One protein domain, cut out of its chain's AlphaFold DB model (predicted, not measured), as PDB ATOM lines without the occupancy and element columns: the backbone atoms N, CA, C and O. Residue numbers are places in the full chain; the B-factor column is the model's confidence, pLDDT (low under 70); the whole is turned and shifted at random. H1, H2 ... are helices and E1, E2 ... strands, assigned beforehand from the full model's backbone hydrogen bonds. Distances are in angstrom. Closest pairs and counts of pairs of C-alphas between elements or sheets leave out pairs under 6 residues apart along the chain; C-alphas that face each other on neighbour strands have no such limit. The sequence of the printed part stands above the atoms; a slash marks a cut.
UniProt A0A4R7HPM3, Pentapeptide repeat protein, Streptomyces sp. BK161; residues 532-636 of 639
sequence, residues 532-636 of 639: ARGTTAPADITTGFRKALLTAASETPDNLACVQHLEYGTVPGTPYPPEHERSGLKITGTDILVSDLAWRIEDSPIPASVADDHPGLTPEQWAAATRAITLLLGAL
ATOM      1  N   ALA A 532     146.033 134.640 167.370       45.09
ATOM      2  CA  ALA A 532     146.805 135.473 168.299       45.09
ATOM      3  C   ALA A 532     146.366 136.956 168.320       45.09
ATOM      4  O   ALA A 532     146.822 137.726 169.162       45.09
ATOM      5  N   ARG A 533     145.434 137.366 167.447       45.31
ATOM      6  CA  ARG A 533     144.836 138.715 167.457       45.31
ATOM      7  C   ARG A 533     143.915 138.981 168.660       45.31
ATOM      8  O   ARG A 533     143.449 140.106 168.809       45.31
ATOM      9  N   GLY A 534     143.661 137.977 169.506       44.94
ATOM     10  CA  GLY A 534     142.880 138.100 170.745       44.94
ATOM     11  C   GLY A 534     143.697 138.155 172.044       44.94
ATOM     12  O   GLY A 534     143.124 138.423 173.097       44.94
ATOM     13  N   THR A 535     145.015 137.928 172.002       50.00
ATOM     14  CA  THR A 535     145.888 137.942 173.192       50.00
ATOM     15  C   THR A 535     146.855 139.119 173.128       50.00
ATOM     16  O   THR A 535     147.594 139.253 172.158       50.00
ATOM     17  N   THR A 536     146.898 139.967 174.158       47.81
ATOM     18  CA  THR A 536     147.725 141.192 174.154       47.81
ATOM     19  C   THR A 536     149.153 140.995 174.682       47.81
ATOM     20  O   THR A 536     149.917 141.957 174.710       47.81
ATOM     21  N   ALA A 537     149.536 139.791 175.126       58.53
ATOM     22  CA  ALA A 537     150.834 139.538 175.760       58.53
ATOM     23  C   ALA A 537     151.844 138.861 174.795       58.53
ATOM     24  O   ALA A 537     151.631 137.718 174.387       58.53
ATOM     25  N   PRO A 538     152.991 139.497 174.473       61.31
ATOM     26  CA  PRO A 538     153.998 138.957 173.542       61.31
ATOM     27  C   PRO A 538     154.596 137.588 173.924       61.31
ATOM     28  O   PRO A 538     155.005 136.807 173.058       61.31
ATOM     29  N   ALA A 539     154.637 137.268 175.222       63.34
ATOM     30  CA  ALA A 539     155.156 135.995 175.729       63.34
ATOM     31  C   ALA A 539     154.258 134.797 175.363       63.34
ATOM     32  O   ALA A 539     154.759 133.711 175.052       63.34
ATOM     33  N   ASP A 540     152.941 135.009 175.335       58.78
ATOM     34  CA  ASP A 540     151.965 133.976 174.984       58.78
ATOM     35  C   ASP A 540     151.999 133.698 173.476       58.78
ATOM     36  O   ASP A 540     152.004 132.540 173.056       58.78
ATOM     37  N   ILE A 541     152.168 134.752 172.667       61.69
ATOM     38  CA  ILE A 541     152.372 134.656 171.212       61.69
ATOM     39  C   ILE A 541     153.661 133.885 170.903       61.69
ATOM     40  O   ILE A 541     153.660 132.967 170.082       61.69
ATOM     41  N   THR A 542     154.752 134.198 171.608       67.62
ATOM     42  CA  THR A 542     156.037 133.494 171.468       67.62
ATOM     43  C   THR A 542     155.899 132.005 171.785       67.62
ATOM     44  O   THR A 542     156.370 131.153 171.030       67.62
ATOM     45  N   THR A 543     155.228 131.672 172.887       64.94
ATOM     46  CA  THR A 543     155.034 130.282 173.318       64.94
ATOM     47  C   THR A 543     154.149 129.505 172.341       64.94
ATOM     48  O   THR A 543     154.492 128.383 171.957       64.94
ATOM     49  N   GLY A 544     153.047 130.112 171.891       59.06
ATOM     50  CA  GLY A 544     152.147 129.528 170.896       59.06
ATOM     51  C   GLY A 544     152.846 129.269 169.562       59.06
ATOM     52  O   GLY A 544     152.762 128.166 169.021       59.06
ATOM     53  N   PHE A 545     153.625 130.238 169.081       66.44
ATOM     54  CA  PHE A 545     154.361 130.129 167.824       66.44
ATOM     55  C   PHE A 545     155.406 129.002 167.832       66.44
ATOM     56  O   PHE A 545     155.441 128.176 166.917       66.44
ATOM     57  N   ARG A 546     156.233 128.913 168.885       70.62
ATOM     58  CA  ARG A 546     157.257 127.856 169.015       70.62
ATOM     59  C   ARG A 546     156.630 126.461 168.996       70.62
ATOM     60  O   ARG A 546     157.135 125.562 168.327       70.62
ATOM     61  N   LYS A 547     155.500 126.297 169.689       60.44
ATOM     62  CA  LYS A 547     154.736 125.045 169.708       60.44
ATOM     63  C   LYS A 547     154.160 124.707 168.328       60.44
ATOM     64  O   LYS A 547     154.211 123.546 167.923       60.44
ATOM     65  N   ALA A 548     153.668 125.707 167.591       57.84
ATOM     66  CA  ALA A 548     153.166 125.548 166.225       57.84
ATOM     67  C   ALA A 548     154.244 125.000 165.279       57.84
ATOM     68  O   ALA A 548     154.012 124.022 164.570       57.84
ATOM     69  N   LEU A 549     155.441 125.599 165.314       62.94
ATOM     70  CA  LEU A 549     156.567 125.189 164.473       62.94
ATOM     71  C   LEU A 549     157.031 123.764 164.773       62.94
ATOM     72  O   LEU A 549     157.236 122.989 163.844       62.94
ATOM     73  N   LEU A 550     157.151 123.392 166.049       59.78
ATOM     74  CA  LEU A 550     157.552 122.036 166.442       59.78
ATOM     75  C   LEU A 550     156.516 120.980 166.040       59.78
ATOM     76  O   LEU A 550     156.882 119.887 165.608       59.78
ATOM     77  N   THR A 551     155.230 121.332 166.112       57.16
ATOM     78  CA  THR A 551     154.136 120.462 165.657       57.16
ATOM     79  C   THR A 551     154.195 120.251 164.142       57.16
ATOM     80  O   THR A 551     153.979 119.138 163.667       57.16
ATOM     81  N   ALA A 552     154.521 121.297 163.377       53.00
ATOM     82  CA  ALA A 552     154.621 121.229 161.921       53.00
ATOM     83  C   ALA A 552     155.917 120.561 161.417       53.00
ATOM     84  O   ALA A 552     155.893 119.896 160.384       53.00
ATOM     85  N   ALA A 553     157.042 120.724 162.127       50.28
ATOM     86  CA  ALA A 553     158.379 120.337 161.659       50.28
ATOM     87  C   ALA A 553     158.981 119.087 162.343       50.28
ATOM     88  O   ALA A 553     160.117 118.728 162.045       50.28
ATOM     89  N   SER A 554     158.224 118.375 163.187       54.38
ATOM     90  CA  SER A 554     158.693 117.293 164.080       54.38
ATOM     91  C   SER A 554     159.642 117.771 165.194       54.38
ATOM     92  O   SER A 554     160.530 118.596 164.984       54.38
ATOM     93  N   GLU A 555     159.491 117.215 166.398       71.50
ATOM     94  CA  GLU A 555     160.289 117.559 167.588       71.50
ATOM     95  C   GLU A 555     161.685 116.906 167.575       71.50
ATOM     96  O   GLU A 555     161.979 115.984 168.334       71.50
ATOM     97  N   THR A 556     162.570 117.370 166.692       71.94
ATOM     98  CA  THR A 556     163.989 116.978 166.702       71.94
ATOM     99  C   THR A 556     164.808 117.882 167.638       71.94
ATOM    100  O   THR A 556     164.414 119.029 167.875       71.94
ATOM    101  N   PRO A 557     165.966 117.422 168.157       70.12
ATOM    102  CA  PRO A 557     166.860 118.265 168.960       70.12
ATOM    103  C   PRO A 557     167.258 119.573 168.260       70.12
ATOM    104  O   PRO A 557     167.305 120.620 168.904       70.12
ATOM    105  N   ASP A 558     167.464 119.527 166.942       69.31
ATOM    106  CA  ASP A 558     167.836 120.691 166.132       69.31
ATOM    107  C   ASP A 558     166.682 121.696 166.010       69.31
ATOM    108  O   ASP A 558     166.881 122.901 166.169       69.31
ATOM    109  N   ASN A 559     165.449 121.214 165.812       68.56
ATOM    110  CA  ASN A 559     164.265 122.073 165.757       68.56
ATOM    111  C   ASN A 559     163.967 122.705 167.121       68.56
ATOM    112  O   ASN A 559     163.600 123.878 167.187       68.56
ATOM    113  N   LEU A 560     164.171 121.957 168.210       73.81
ATOM    114  CA  LEU A 560     164.011 122.466 169.570       73.81
ATOM    115  C   LEU A 560     165.037 123.562 169.890       73.81
ATOM    116  O   LEU A 560     164.678 124.568 170.500       73.81
ATOM    117  N   ALA A 561     166.287 123.397 169.450       77.00
ATOM    118  CA  ALA A 561     167.317 124.424 169.572       77.00
ATOM    119  C   ALA A 561     166.985 125.662 168.721       77.00
ATOM    120  O   ALA A 561     167.093 126.788 169.200       77.00
ATOM    121  N   CYS A 562     166.502 125.469 167.491       75.44
ATOM    122  CA  CYS A 562     166.116 126.553 166.587       75.44
ATOM    123  C   CYS A 562     165.031 127.462 167.192       75.44
ATOM    124  O   CYS A 562     165.208 128.679 167.278       75.44
ATOM    125  N   VAL A 563     163.929 126.886 167.685       78.44
ATOM    126  CA  VAL A 563     162.800 127.681 168.201       78.44
ATOM    127  C   VAL A 563     163.131 128.454 169.483       78.44
ATOM    128  O   VAL A 563     162.461 129.440 169.781       78.44
ATOM    129  N   GLN A 564     164.174 128.069 170.230       82.44
ATOM    130  CA  GLN A 564     164.631 128.808 171.418       82.44
ATOM    131  C   GLN A 564     165.209 130.190 171.080       82.44
ATOM    132  O   GLN A 564     165.193 131.069 171.941       82.44
ATOM    133  N   HIS A 565     165.658 130.393 169.838       87.75
ATOM    134  CA  HIS A 565     166.231 131.651 169.355       87.75
ATOM    135  C   HIS A 565     165.210 132.593 168.702       87.75
ATOM    136  O   HIS A 565     165.598 133.637 168.178       87.75
ATOM    137  N   LEU A 566     163.923 132.237 168.714       84.94
ATOM    138  CA  LEU A 566     162.853 132.997 168.070       84.94
ATOM    139  C   LEU A 566     161.853 133.515 169.101       84.94
ATOM    140  O   LEU A 566     161.357 132.741 169.923       84.94
ATOM    141  N   GLU A 567     161.511 134.798 169.046       83.94
ATOM    142  CA  GLU A 567     160.477 135.408 169.887       83.94
ATOM    143  C   GLU A 567     159.594 136.369 169.093       83.94
ATOM    144  O   GLU A 567     160.007 136.886 168.060       83.94
ATOM    145  N   TYR A 568     158.372 136.607 169.563       80.00
ATOM    146  CA  TYR A 568     157.520 137.653 169.011       80.00
ATOM    147  C   TYR A 568     157.748 138.951 169.782       80.00
ATOM    148  O   TYR A 568     157.613 138.978 171.008       80.00
ATOM    149  N   GLY A 569     158.081 140.027 169.077       76.50
ATOM    150  CA  GLY A 569     158.372 141.303 169.713       76.50
ATOM    151  C   GLY A 569     158.364 142.476 168.749       76.50
ATOM    152  O   GLY A 569     158.263 142.319 167.534       76.50
ATOM    153  N   THR A 570     158.469 143.664 169.325       80.25
ATOM    154  CA  THR A 570     158.483 144.928 168.592       80.25
ATOM    155  C   THR A 570     159.918 145.336 168.271       80.25
ATOM    156  O   THR A 570     160.823 145.127 169.087       80.25
ATOM    157  N   VAL A 571     160.124 145.886 167.076       81.62
ATOM    158  CA  VAL A 571     161.385 146.466 166.610       81.62
ATOM    159  C   VAL A 571     161.164 147.924 166.179       81.62
ATOM    160  O   VAL A 571     160.070 148.265 165.711       81.62
ATOM    161  N   PRO A 572     162.179 148.797 166.307       76.81
ATOM    162  CA  PRO A 572     162.087 150.173 165.832       76.81
ATOM    163  C   PRO A 572     161.812 150.225 164.323       76.81
ATOM    164  O   PRO A 572     162.376 149.444 163.553       76.81
ATOM    165  N   GLY A 573     160.963 151.162 163.894       65.75
ATOM    166  CA  GLY A 573     160.713 151.420 162.475       65.75
ATOM    167  C   GLY A 573     161.979 151.851 161.722       65.75
ATOM    168  O   GLY A 573     162.961 152.307 162.308       65.75
ATOM    169  N   THR A 574     161.973 151.718 160.393       60.25
ATOM    170  CA  THR A 574     163.078 152.199 159.544       60.25
ATOM    171  C   THR A 574     163.308 153.710 159.716       60.25
ATOM    172  O   THR A 574     162.344 154.423 159.981       60.25
ATOM    173  N   PRO A 575     164.528 154.241 159.485       53.78
ATOM    174  CA  PRO A 575     164.909 155.633 159.791       53.78
ATOM    175  C   PRO A 575     164.249 156.731 158.918       53.78
ATOM    176  O   PRO A 575     164.783 157.836 158.816       53.78
ATOM    177  N   TYR A 576     163.110 156.456 158.276       45.38
ATOM    178  CA  TYR A 576     162.348 157.411 157.469       45.38
ATOM    179  C   TYR A 576     160.917 157.564 158.018       45.38
ATOM    180  O   TYR A 576     160.229 156.557 158.177       45.38
ATOM    181  N   PRO A 577     160.447 158.798 158.286       42.53
ATOM    182  CA  PRO A 577     159.129 159.027 158.866       42.53
ATOM    183  C   PRO A 577     157.976 158.727 157.885       42.53
ATOM    184  O   PRO A 577     158.117 158.982 156.686       42.53
ATOM    185  N   PRO A 578     156.814 158.256 158.387       47.78
ATOM    186  CA  PRO A 578     156.472 158.121 159.804       47.78
ATOM    187  C   PRO A 578     157.026 156.823 160.411       47.78
ATOM    188  O   PRO A 578     156.829 155.740 159.862       47.78
ATOM    189  N   GLU A 579     157.700 156.955 161.555       56.41
ATOM    190  CA  GLU A 579     158.291 155.850 162.318       56.41
ATOM    191  C   GLU A 579     157.173 154.995 162.931       56.41
ATOM    192  O   GLU A 579     156.630 155.331 163.982       56.41
ATOM    193  N   HIS A 580     156.794 153.914 162.252       61.00
ATOM    194  CA  HIS A 580     155.890 152.911 162.810       61.00
ATOM    195  C   HIS A 580     156.723 151.795 163.436       61.00
ATOM    196  O   HIS A 580     157.595 151.218 162.782       61.00
ATOM    197  N   GLU A 581     156.478 151.521 164.714       70.69
ATOM    198  CA  GLU A 581     157.018 150.349 165.398       70.69
ATOM    199  C   GLU A 581     156.470 149.081 164.735       70.69
ATOM    200  O   GLU A 581     155.261 148.881 164.668       70.69
ATOM    201  N   ARG A 582     157.355 148.206 164.248       73.38
ATOM    202  CA  ARG A 582     156.949 146.948 163.606       73.38
ATOM    203  C   ARG A 582     156.964 145.843 164.644       73.38
ATOM    204  O   ARG A 582     157.970 145.646 165.319       73.38
ATOM    205  N   SER A 583     155.874 145.096 164.771       75.12
ATOM    206  CA  SER A 583     155.824 143.930 165.661       75.12
ATOM    207  C   SER A 583     155.779 142.655 164.845       75.12
ATOM    208  O   SER A 583     154.941 142.545 163.964       75.12
ATOM    209  N   GLY A 584     156.654 141.695 165.130       74.25
ATOM    210  CA  GLY A 584     156.759 140.464 164.353       74.25
ATOM    211  C   GLY A 584     157.681 139.434 164.996       74.25
ATOM    212  O   GLY A 584     158.134 139.585 166.132       74.25
ATOM    213  N   LEU A 585     157.966 138.360 164.260       82.69
ATOM    214  CA  LEU A 585     158.913 137.342 164.707       82.69
ATOM    215  C   LEU A 585     160.343 137.879 164.596       82.69
ATOM    216  O   LEU A 585     160.789 138.210 163.497       82.69
ATOM    217  N   LYS A 586     161.072 137.915 165.711       86.62
ATOM    218  CA  LYS A 586     162.449 138.403 165.797       86.62
ATOM    219  C   LYS A 586     163.403 137.381 166.399       86.62
ATOM    220  O   LYS A 586     162.992 136.445 167.092       86.62
ATOM    221  N   ILE A 587     164.695 137.572 166.141       89.19
ATOM    222  CA  ILE A 587     165.741 136.797 166.812       89.19
ATOM    223  C   ILE A 587     165.836 137.270 168.264       89.19
ATOM    224  O   ILE A 587     166.007 138.465 168.522       89.19
ATOM    225  N   THR A 588     165.733 136.328 169.202       88.31
ATOM    226  CA  THR A 588     165.729 136.601 170.642       88.31
ATOM    227  C   THR A 588     166.912 137.478 171.049       88.31
ATOM    228  O   THR A 588     168.067 137.142 170.785       88.31
ATOM    229  N   GLY A 589     166.616 138.603 171.707       85.25
ATOM    230  CA  GLY A 589     167.635 139.551 172.173       85.25
ATOM    231  C   GLY A 589     168.188 140.500 171.100       85.25
ATOM    232  O   GLY A 589     169.197 141.158 171.343       85.25
ATOM    233  N   THR A 590     167.549 140.585 169.931       88.31
ATOM    234  CA  THR A 590     167.915 141.512 168.845       88.31
ATOM    235  C   THR A 590     166.703 142.311 168.363       88.31
ATOM    236  O   THR A 590     165.564 141.955 168.663       88.31
ATOM    237  N   ASP A 591     166.941 143.346 167.556       87.31
ATOM    238  CA  ASP A 591     165.893 144.083 166.832       87.31
ATOM    239  C   ASP A 591     165.835 143.683 165.350       87.31
ATOM    240  O   ASP A 591     165.628 144.510 164.467       87.31
ATOM    241  N   ILE A 592     166.076 142.400 165.065       86.12
ATOM    242  CA  ILE A 592     166.090 141.853 163.706       86.12
ATOM    243  C   ILE A 592     164.860 140.972 163.520       86.12
ATOM    244  O   ILE A 592     164.776 139.897 164.127       86.12
ATOM    245  N   LEU A 593     163.932 141.395 162.656       84.44
ATOM    246  CA  LEU A 593     162.817 140.546 162.246       84.44
ATOM    247  C   LEU A 593     163.301 139.452 161.289       84.44
ATOM    248  O   LEU A 593     164.153 139.668 160.425       84.44
ATOM    249  N   VAL A 594     162.732 138.256 161.419       84.06
ATOM    250  CA  VAL A 594     163.057 137.115 160.549       84.06
ATOM    251  C   VAL A 594     162.616 137.384 159.106       84.06
ATOM    252  O   VAL A 594     163.278 136.958 158.163       84.06
ATOM    253  N   SER A 595     161.538 138.140 158.923       78.81
ATOM    254  CA  SER A 595     161.083 138.656 157.629       78.81
ATOM    255  C   SER A 595     162.103 139.583 156.962       78.81
ATOM    256  O   SER A 595     162.286 139.487 155.753       78.81
ATOM    257  N   ASP A 596     162.824 140.419 157.719       81.56
ATOM    258  CA  ASP A 596     163.872 141.290 157.170       81.56
ATOM    259  C   ASP A 596     165.070 140.466 156.662       81.56
ATOM    260  O   ASP A 596     165.696 140.806 155.654       81.56
ATOM    261  N   LEU A 597     165.381 139.350 157.336       82.31
ATOM    262  CA  LEU A 597     166.380 138.386 156.868       82.31
ATOM    263  C   LEU A 597     165.900 137.653 155.611       82.31
ATOM    264  O   LEU A 597     166.662 137.545 154.654       82.31
ATOM    265  N   ALA A 598     164.647 137.188 155.597       81.00
ATOM    266  CA  ALA A 598     164.046 136.520 154.443       81.00
ATOM    267  C   ALA A 598     164.017 137.433 153.212       81.00
ATOM    268  O   ALA A 598     164.437 137.018 152.135       81.00
ATOM    269  N   TRP A 599     163.651 138.702 153.402       76.25
ATOM    270  CA  TRP A 599     163.663 139.716 152.354       76.25
ATOM    271  C   TRP A 599     165.054 139.889 151.728       76.25
ATOM    272  O   TRP A 599     165.177 139.946 150.511       76.25
ATOM    273  N   ARG A 600     166.131 139.872 152.530       77.81
ATOM    274  CA  ARG A 600     167.508 139.928 151.999       77.81
ATOM    275  C   ARG A 600     167.934 138.679 151.224       77.81
ATOM    276  O   ARG A 600     168.899 138.750 150.466       77.81
ATOM    277  N   ILE A 601     167.269 137.545 151.434       77.44
ATOM    278  CA  ILE A 601     167.561 136.283 150.744       77.44
ATOM    279  C   ILE A 601     166.821 136.211 149.399       77.44
ATOM    280  O   ILE A 601     167.285 135.504 148.505       77.44
ATOM    281  N   GLU A 602     165.731 136.968 149.214       73.62
ATOM    282  CA  GLU A 602     164.979 137.021 147.948       73.62
ATOM    283  C   GLU A 602     165.863 137.351 146.745       73.62
ATOM    284  O   GLU A 602     165.770 136.685 145.716       73.62
ATOM    285  N   ASP A 603     166.760 138.325 146.911       67.25
ATOM    286  CA  ASP A 603     167.668 138.797 145.862       67.25
ATOM    287  C   ASP A 603     169.007 138.032 145.826       67.25
ATOM    288  O   ASP A 603     169.914 138.378 145.063       67.25
ATOM    289  N   SER A 604     169.176 136.995 146.656       79.25
ATOM    290  CA  SER A 604     170.408 136.204 146.677       79.25
ATOM    291  C   SER A 604     170.469 135.245 145.487       79.25
ATOM    292  O   SER A 604     169.476 134.576 145.182       79.25
ATOM    293  N   PRO A 605     171.652 135.057 144.870       83.38
ATOM    294  CA  PRO A 605     171.862 133.931 143.970       83.38
ATOM    295  C   PRO A 605     171.652 132.598 144.710       83.38
ATOM    296  O   PRO A 605     171.794 132.527 145.936       83.38
ATOM    297  N   ILE A 606     171.345 131.540 143.952       86.75
ATOM    298  CA  ILE A 606     171.176 130.177 144.478       86.75
ATOM    299  C   ILE A 606     172.484 129.751 145.174       86.75
ATOM    300  O   ILE A 606     173.534 129.740 144.524       86.75
ATOM    301  N   PRO A 607     172.465 129.407 146.477       87.75
ATOM    302  CA  PRO A 607     173.656 128.947 147.185       87.75
ATOM    303  C   PRO A 607     174.228 127.673 146.560       87.75
ATOM    304  O   PRO A 607     173.469 126.800 146.140       87.75
ATOM    305  N   ALA A 608     175.557 127.526 146.557       84.50
ATOM    306  CA  ALA A 608     176.227 126.390 145.913       84.50
ATOM    307  C   ALA A 608     175.720 125.032 146.433       84.50
ATOM    308  O   ALA A 608     175.418 124.155 145.640       84.50
ATOM    309  N   SER A 609     175.495 124.907 147.744       82.25
ATOM    310  CA  SER A 609     174.937 123.692 148.351       82.25
ATOM    311  C   SER A 609     173.537 123.336 147.837       82.25
ATOM    312  O   SER A 609     173.212 122.168 147.696       82.25
ATOM    313  N   VAL A 610     172.705 124.339 147.540       83.56
ATOM    314  CA  VAL A 610     171.350 124.132 147.007       83.56
ATOM    315  C   VAL A 610     171.409 123.813 145.516       83.56
ATOM    316  O   VAL A 610     170.659 122.967 145.042       83.56
ATOM    317  N   ALA A 611     172.305 124.471 144.778       84.06
ATOM    318  CA  ALA A 611     172.522 124.199 143.362       84.06
ATOM    319  C   ALA A 611     173.097 122.790 143.127       84.06
ATOM    320  O   ALA A 611     172.710 122.135 142.161       84.06
ATOM    321  N   ASP A 612     173.969 122.317 144.022       87.06
ATOM    322  CA  ASP A 612     174.563 120.978 143.967       87.06
ATOM    323  C   ASP A 612     173.515 119.879 144.233       87.06
ATOM    324  O   ASP A 612     173.477 118.881 143.511       87.06
ATOM    325  N   ASP A 613     172.617 120.085 145.205       86.88
ATOM    326  CA  ASP A 613     171.533 119.141 145.529       86.88
ATOM    327  C   ASP A 613     170.346 119.225 144.544       86.88
ATOM    328  O   ASP A 613     169.639 118.238 144.307       86.88
ATOM    329  N   HIS A 614     170.126 120.394 143.933       85.69
ATOM    330  CA  HIS A 614     169.013 120.672 143.020       85.69
ATOM    331  C   HIS A 614     169.473 121.380 141.728       85.69
ATOM    332  O   HIS A 614     169.090 122.523 141.467       85.69
ATOM    333  N   PRO A 615     170.214 120.688 140.841       82.50
ATOM    334  CA  PRO A 615     170.844 121.292 139.656       82.50
ATOM    335  C   PRO A 615     169.864 121.784 138.577       82.50
ATOM    336  O   PRO A 615     170.274 122.451 137.629       82.50
ATOM    337  N   GLY A 616     168.574 121.445 138.685       85.56
ATOM    338  CA  GLY A 616     167.512 121.908 137.784       85.56
ATOM    339  C   GLY A 616     166.754 123.149 138.269       85.56
ATOM    340  O   GLY A 616     165.840 123.590 137.575       85.56
ATOM    341  N   LEU A 617     167.086 123.682 139.449       86.25
ATOM    342  CA  LEU A 617     166.402 124.835 140.030       86.25
ATOM    343  C   LEU A 617     166.794 126.120 139.290       86.25
ATOM    344  O   LEU A 617     167.967 126.493 139.264       86.25
ATOM    345  N   THR A 618     165.817 126.805 138.693       89.75
ATOM    346  CA  THR A 618     166.091 128.060 137.974       89.75
ATOM    347  C   THR A 618     166.130 129.261 138.928       89.75
ATOM    348  O   THR A 618     165.501 129.219 139.991       89.75
ATOM    349  N   PRO A 619     166.819 130.360 138.564       83.56
ATOM    350  CA  PRO A 619     166.810 131.592 139.354       83.56
ATOM    351  C   PRO A 619     165.400 132.128 139.637       83.56
ATOM    352  O   PRO A 619     165.136 132.608 140.735       83.56
ATOM    353  N   GLU A 620     164.468 131.993 138.689       83.19
ATOM    354  CA  GLU A 620     163.076 132.432 138.848       83.19
ATOM    355  C   GLU A 620     162.314 131.573 139.867       83.19
ATOM    356  O   GLU A 620     161.528 132.095 140.656       83.19
ATOM    357  N   GLN A 621     162.554 130.259 139.879       84.62
ATOM    358  CA  GLN A 621     161.947 129.344 140.850       84.62
ATOM    359  C   GLN A 621     162.521 129.546 142.253       84.62
ATOM    360  O   GLN A 621     161.778 129.501 143.233       84.62
ATOM    361  N   TRP A 622     163.825 129.812 142.347       86.88
ATOM    362  CA  TRP A 622     164.474 130.183 143.601       86.88
ATOM    363  C   TRP A 622     163.900 131.487 144.161       86.88
ATOM    364  O   TRP A 622     163.463 131.503 145.310       86.88
ATOM    365  N   ALA A 623     163.797 132.531 143.332       81.56
ATOM    366  CA  ALA A 623     163.186 133.802 143.712       81.56
ATOM    367  C   ALA A 623     161.719 133.634 144.144       81.56
ATOM    368  O   ALA A 623     161.279 134.245 145.112       81.56
ATOM    369  N   ALA A 624     160.949 132.772 143.472       78.94
ATOM    370  CA  ALA A 624     159.571 132.481 143.866       78.94
ATOM    371  C   ALA A 624     159.485 131.784 145.237       78.94
ATOM    372  O   ALA A 624     158.617 132.121 146.046       78.94
ATOM    373  N   ALA A 625     160.384 130.836 145.517       78.62
ATOM    374  CA  ALA A 625     160.424 130.114 146.786       78.62
ATOM    375  C   ALA A 625     160.826 131.025 147.957       78.62
ATOM    376  O   ALA A 625     160.169 131.018 148.999       78.62
ATOM    377  N   THR A 626     161.858 131.852 147.783       82.50
ATOM    378  CA  THR A 626     162.311 132.808 148.805       82.50
ATOM    379  C   THR A 626     161.284 133.920 149.028       82.50
ATOM    380  O   THR A 626     160.988 134.252 150.176       82.50
ATOM    381  N   ARG A 627     160.621 134.400 147.967       77.75
ATOM    382  CA  ARG A 627     159.512 135.365 148.062       77.75
ATOM    383  C   ARG A 627     158.310 134.811 148.826       77.75
ATOM    384  O   ARG A 627     157.683 135.536 149.596       77.75
ATOM    385  N   ALA A 628     157.982 133.530 148.646       73.31
ATOM    386  CA  ALA A 628     156.911 132.881 149.400       73.31
ATOM    387  C   ALA A 628     157.213 132.843 150.908       73.31
ATOM    388  O   ALA A 628     156.318 133.088 151.717       73.31
ATOM    389  N   ILE A 629     158.473 132.603 151.290       77.38
ATOM    390  CA  ILE A 629     158.916 132.623 152.693       77.38
ATOM    391  C   ILE A 629     158.725 134.019 153.299       77.38
ATOM    392  O   ILE A 629     158.148 134.142 154.380       77.38
ATOM    393  N   THR A 630     159.126 135.078 152.596       74.50
ATOM    394  CA  THR A 630     158.937 136.453 153.077       74.50
ATOM    395  C   THR A 630     157.468 136.838 153.191       74.50
ATOM    396  O   THR A 630     157.095 137.474 154.168       74.50
ATOM    397  N   LEU A 631     156.610 136.438 152.243       67.25
ATOM    398  CA  LEU A 631     155.169 136.712 152.322       67.25
ATOM    399  C   LEU A 631     154.522 136.031 153.536       67.25
ATOM    400  O   LEU A 631     153.692 136.638 154.211       67.25
ATOM    401  N   LEU A 632     154.923 134.793 153.835       66.69
ATOM    402  CA  LEU A 632     154.446 134.062 155.009       66.69
ATOM    403  C   LEU A 632     154.906 134.714 156.317       66.69
ATOM    404  O   LEU A 632     154.116 134.819 157.251       66.69
ATOM    405  N   LEU A 633     156.157 135.175 156.381       73.00
ATOM    406  CA  LEU A 633     156.702 135.849 157.561       73.00
ATOM    407  C   LEU A 633     156.149 137.273 157.726       73.00
ATOM    408  O   LEU A 633     155.849 137.678 158.844       73.00
ATOM    409  N   GLY A 634     155.953 138.007 156.630       66.62
ATOM    410  CA  GLY A 634     155.378 139.353 156.631       66.62
ATOM    411  C   GLY A 634     153.905 139.374 157.044       66.62
ATOM    412  O   GLY A 634     153.453 140.334 157.656       66.62
ATOM    413  N   ALA A 635     153.158 138.289 156.808       61.78
ATOM    414  CA  ALA A 635     151.790 138.138 157.315       61.78
ATOM    415  C   ALA A 635     151.704 138.070 158.856       61.78
ATOM    416  O   ALA A 635     150.608 138.187 159.411       61.78
ATOM    417  N   LEU A 636     152.838 137.873 159.538       62.06
ATOM    418  CA  LEU A 636     152.953 137.857 161.002       62.06
ATOM    419  C   LEU A 636     153.288 139.226 161.590       62.06
ATOM    420  O   LEU A 636     153.317 139.370 162.815       62.06
TER     421      LEU A 636
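AT A GLANCE: This is residues 532 to 636 of the 639 residues of the protein "Pentapeptide repeat protein" of Streptomyces sp. BK161 (UniProt A0A4R7HPM3). Two pairs of side-by-side helices, H1 with H2 and H3 with H5, meet at a two-stranded hairpin, E1 and E2, and stay apart from each other: H1 packs on the hairpin mainly at E1, and H3 packs on it mainly at E2 with its residues 594 to 597. The short helix H4 lies off at the far end of the H3 and H5 pair, and the loop near Tyr 576 points away from both pairs. The printed part has 105 residues, with five named helices and two named strands in the order H1 H2 E1 E2 H3 H4 H5; the sheet is antiparallel and the class mostly helix. It is only just loose, close to compact, with a radius of gyration of the C-alphas of 15.9 A and spans of 46 by 41 by 23 A.

HOW THE PARTS SIT: H1, residues 538 to 553, and H2, residues 557 to 564, form a helical hairpin at a shallow tilt of 23 degrees, opposite ways. H1 touches H2 with residues 546 to 553 alone; the closest C-alphas, of Arg 546 and Val 563, are 5.6 A apart. E1, residues 566 to 571, and E2, residues 582 to 587, form an antiparallel hairpin at 144 degrees, with N 571 and O 582 within hydrogen-bond range at 2.8 A. The closest C-alphas of H1 and E1, those of Thr 542 and Tyr 568, are 5.1 A apart. H3, residues 594 to 602, comes closest to E2 at the C-alphas of Lys 586 and Val 594, 5.4 A. H4, residues 608 to 613, touches no helix. H5, residues 619 to 634, touches H3 at a shallow tilt of 14 degrees, opposite ways; the closest C-alphas, of Glu 602 and Thr 626, are 5.1 A apart. Every O i to N i+4 pair is within hydrogen-bond range in H1, H3, H4 and H5, and 3 of 4 in H2.

IN THESE COORDINATES: H1 begins at C-alpha 538 (153.998, 138.957, 173.542) and is 22.5 A long. E1 measures 13.6 A and E2 13.8 A. H5, 22.1 A, ends at C-alpha 634 (155.378, 139.353, 156.631).

THE WHOLE: The C-alphas farthest apart, of Thr 536 and Pro 615, are 46.1 A apart. The printed part has no cut and no long link. The mean pLDDT of the printed part is 72.7; 38 residues are under 70, among them residues 532 to 545 and 573 to 580.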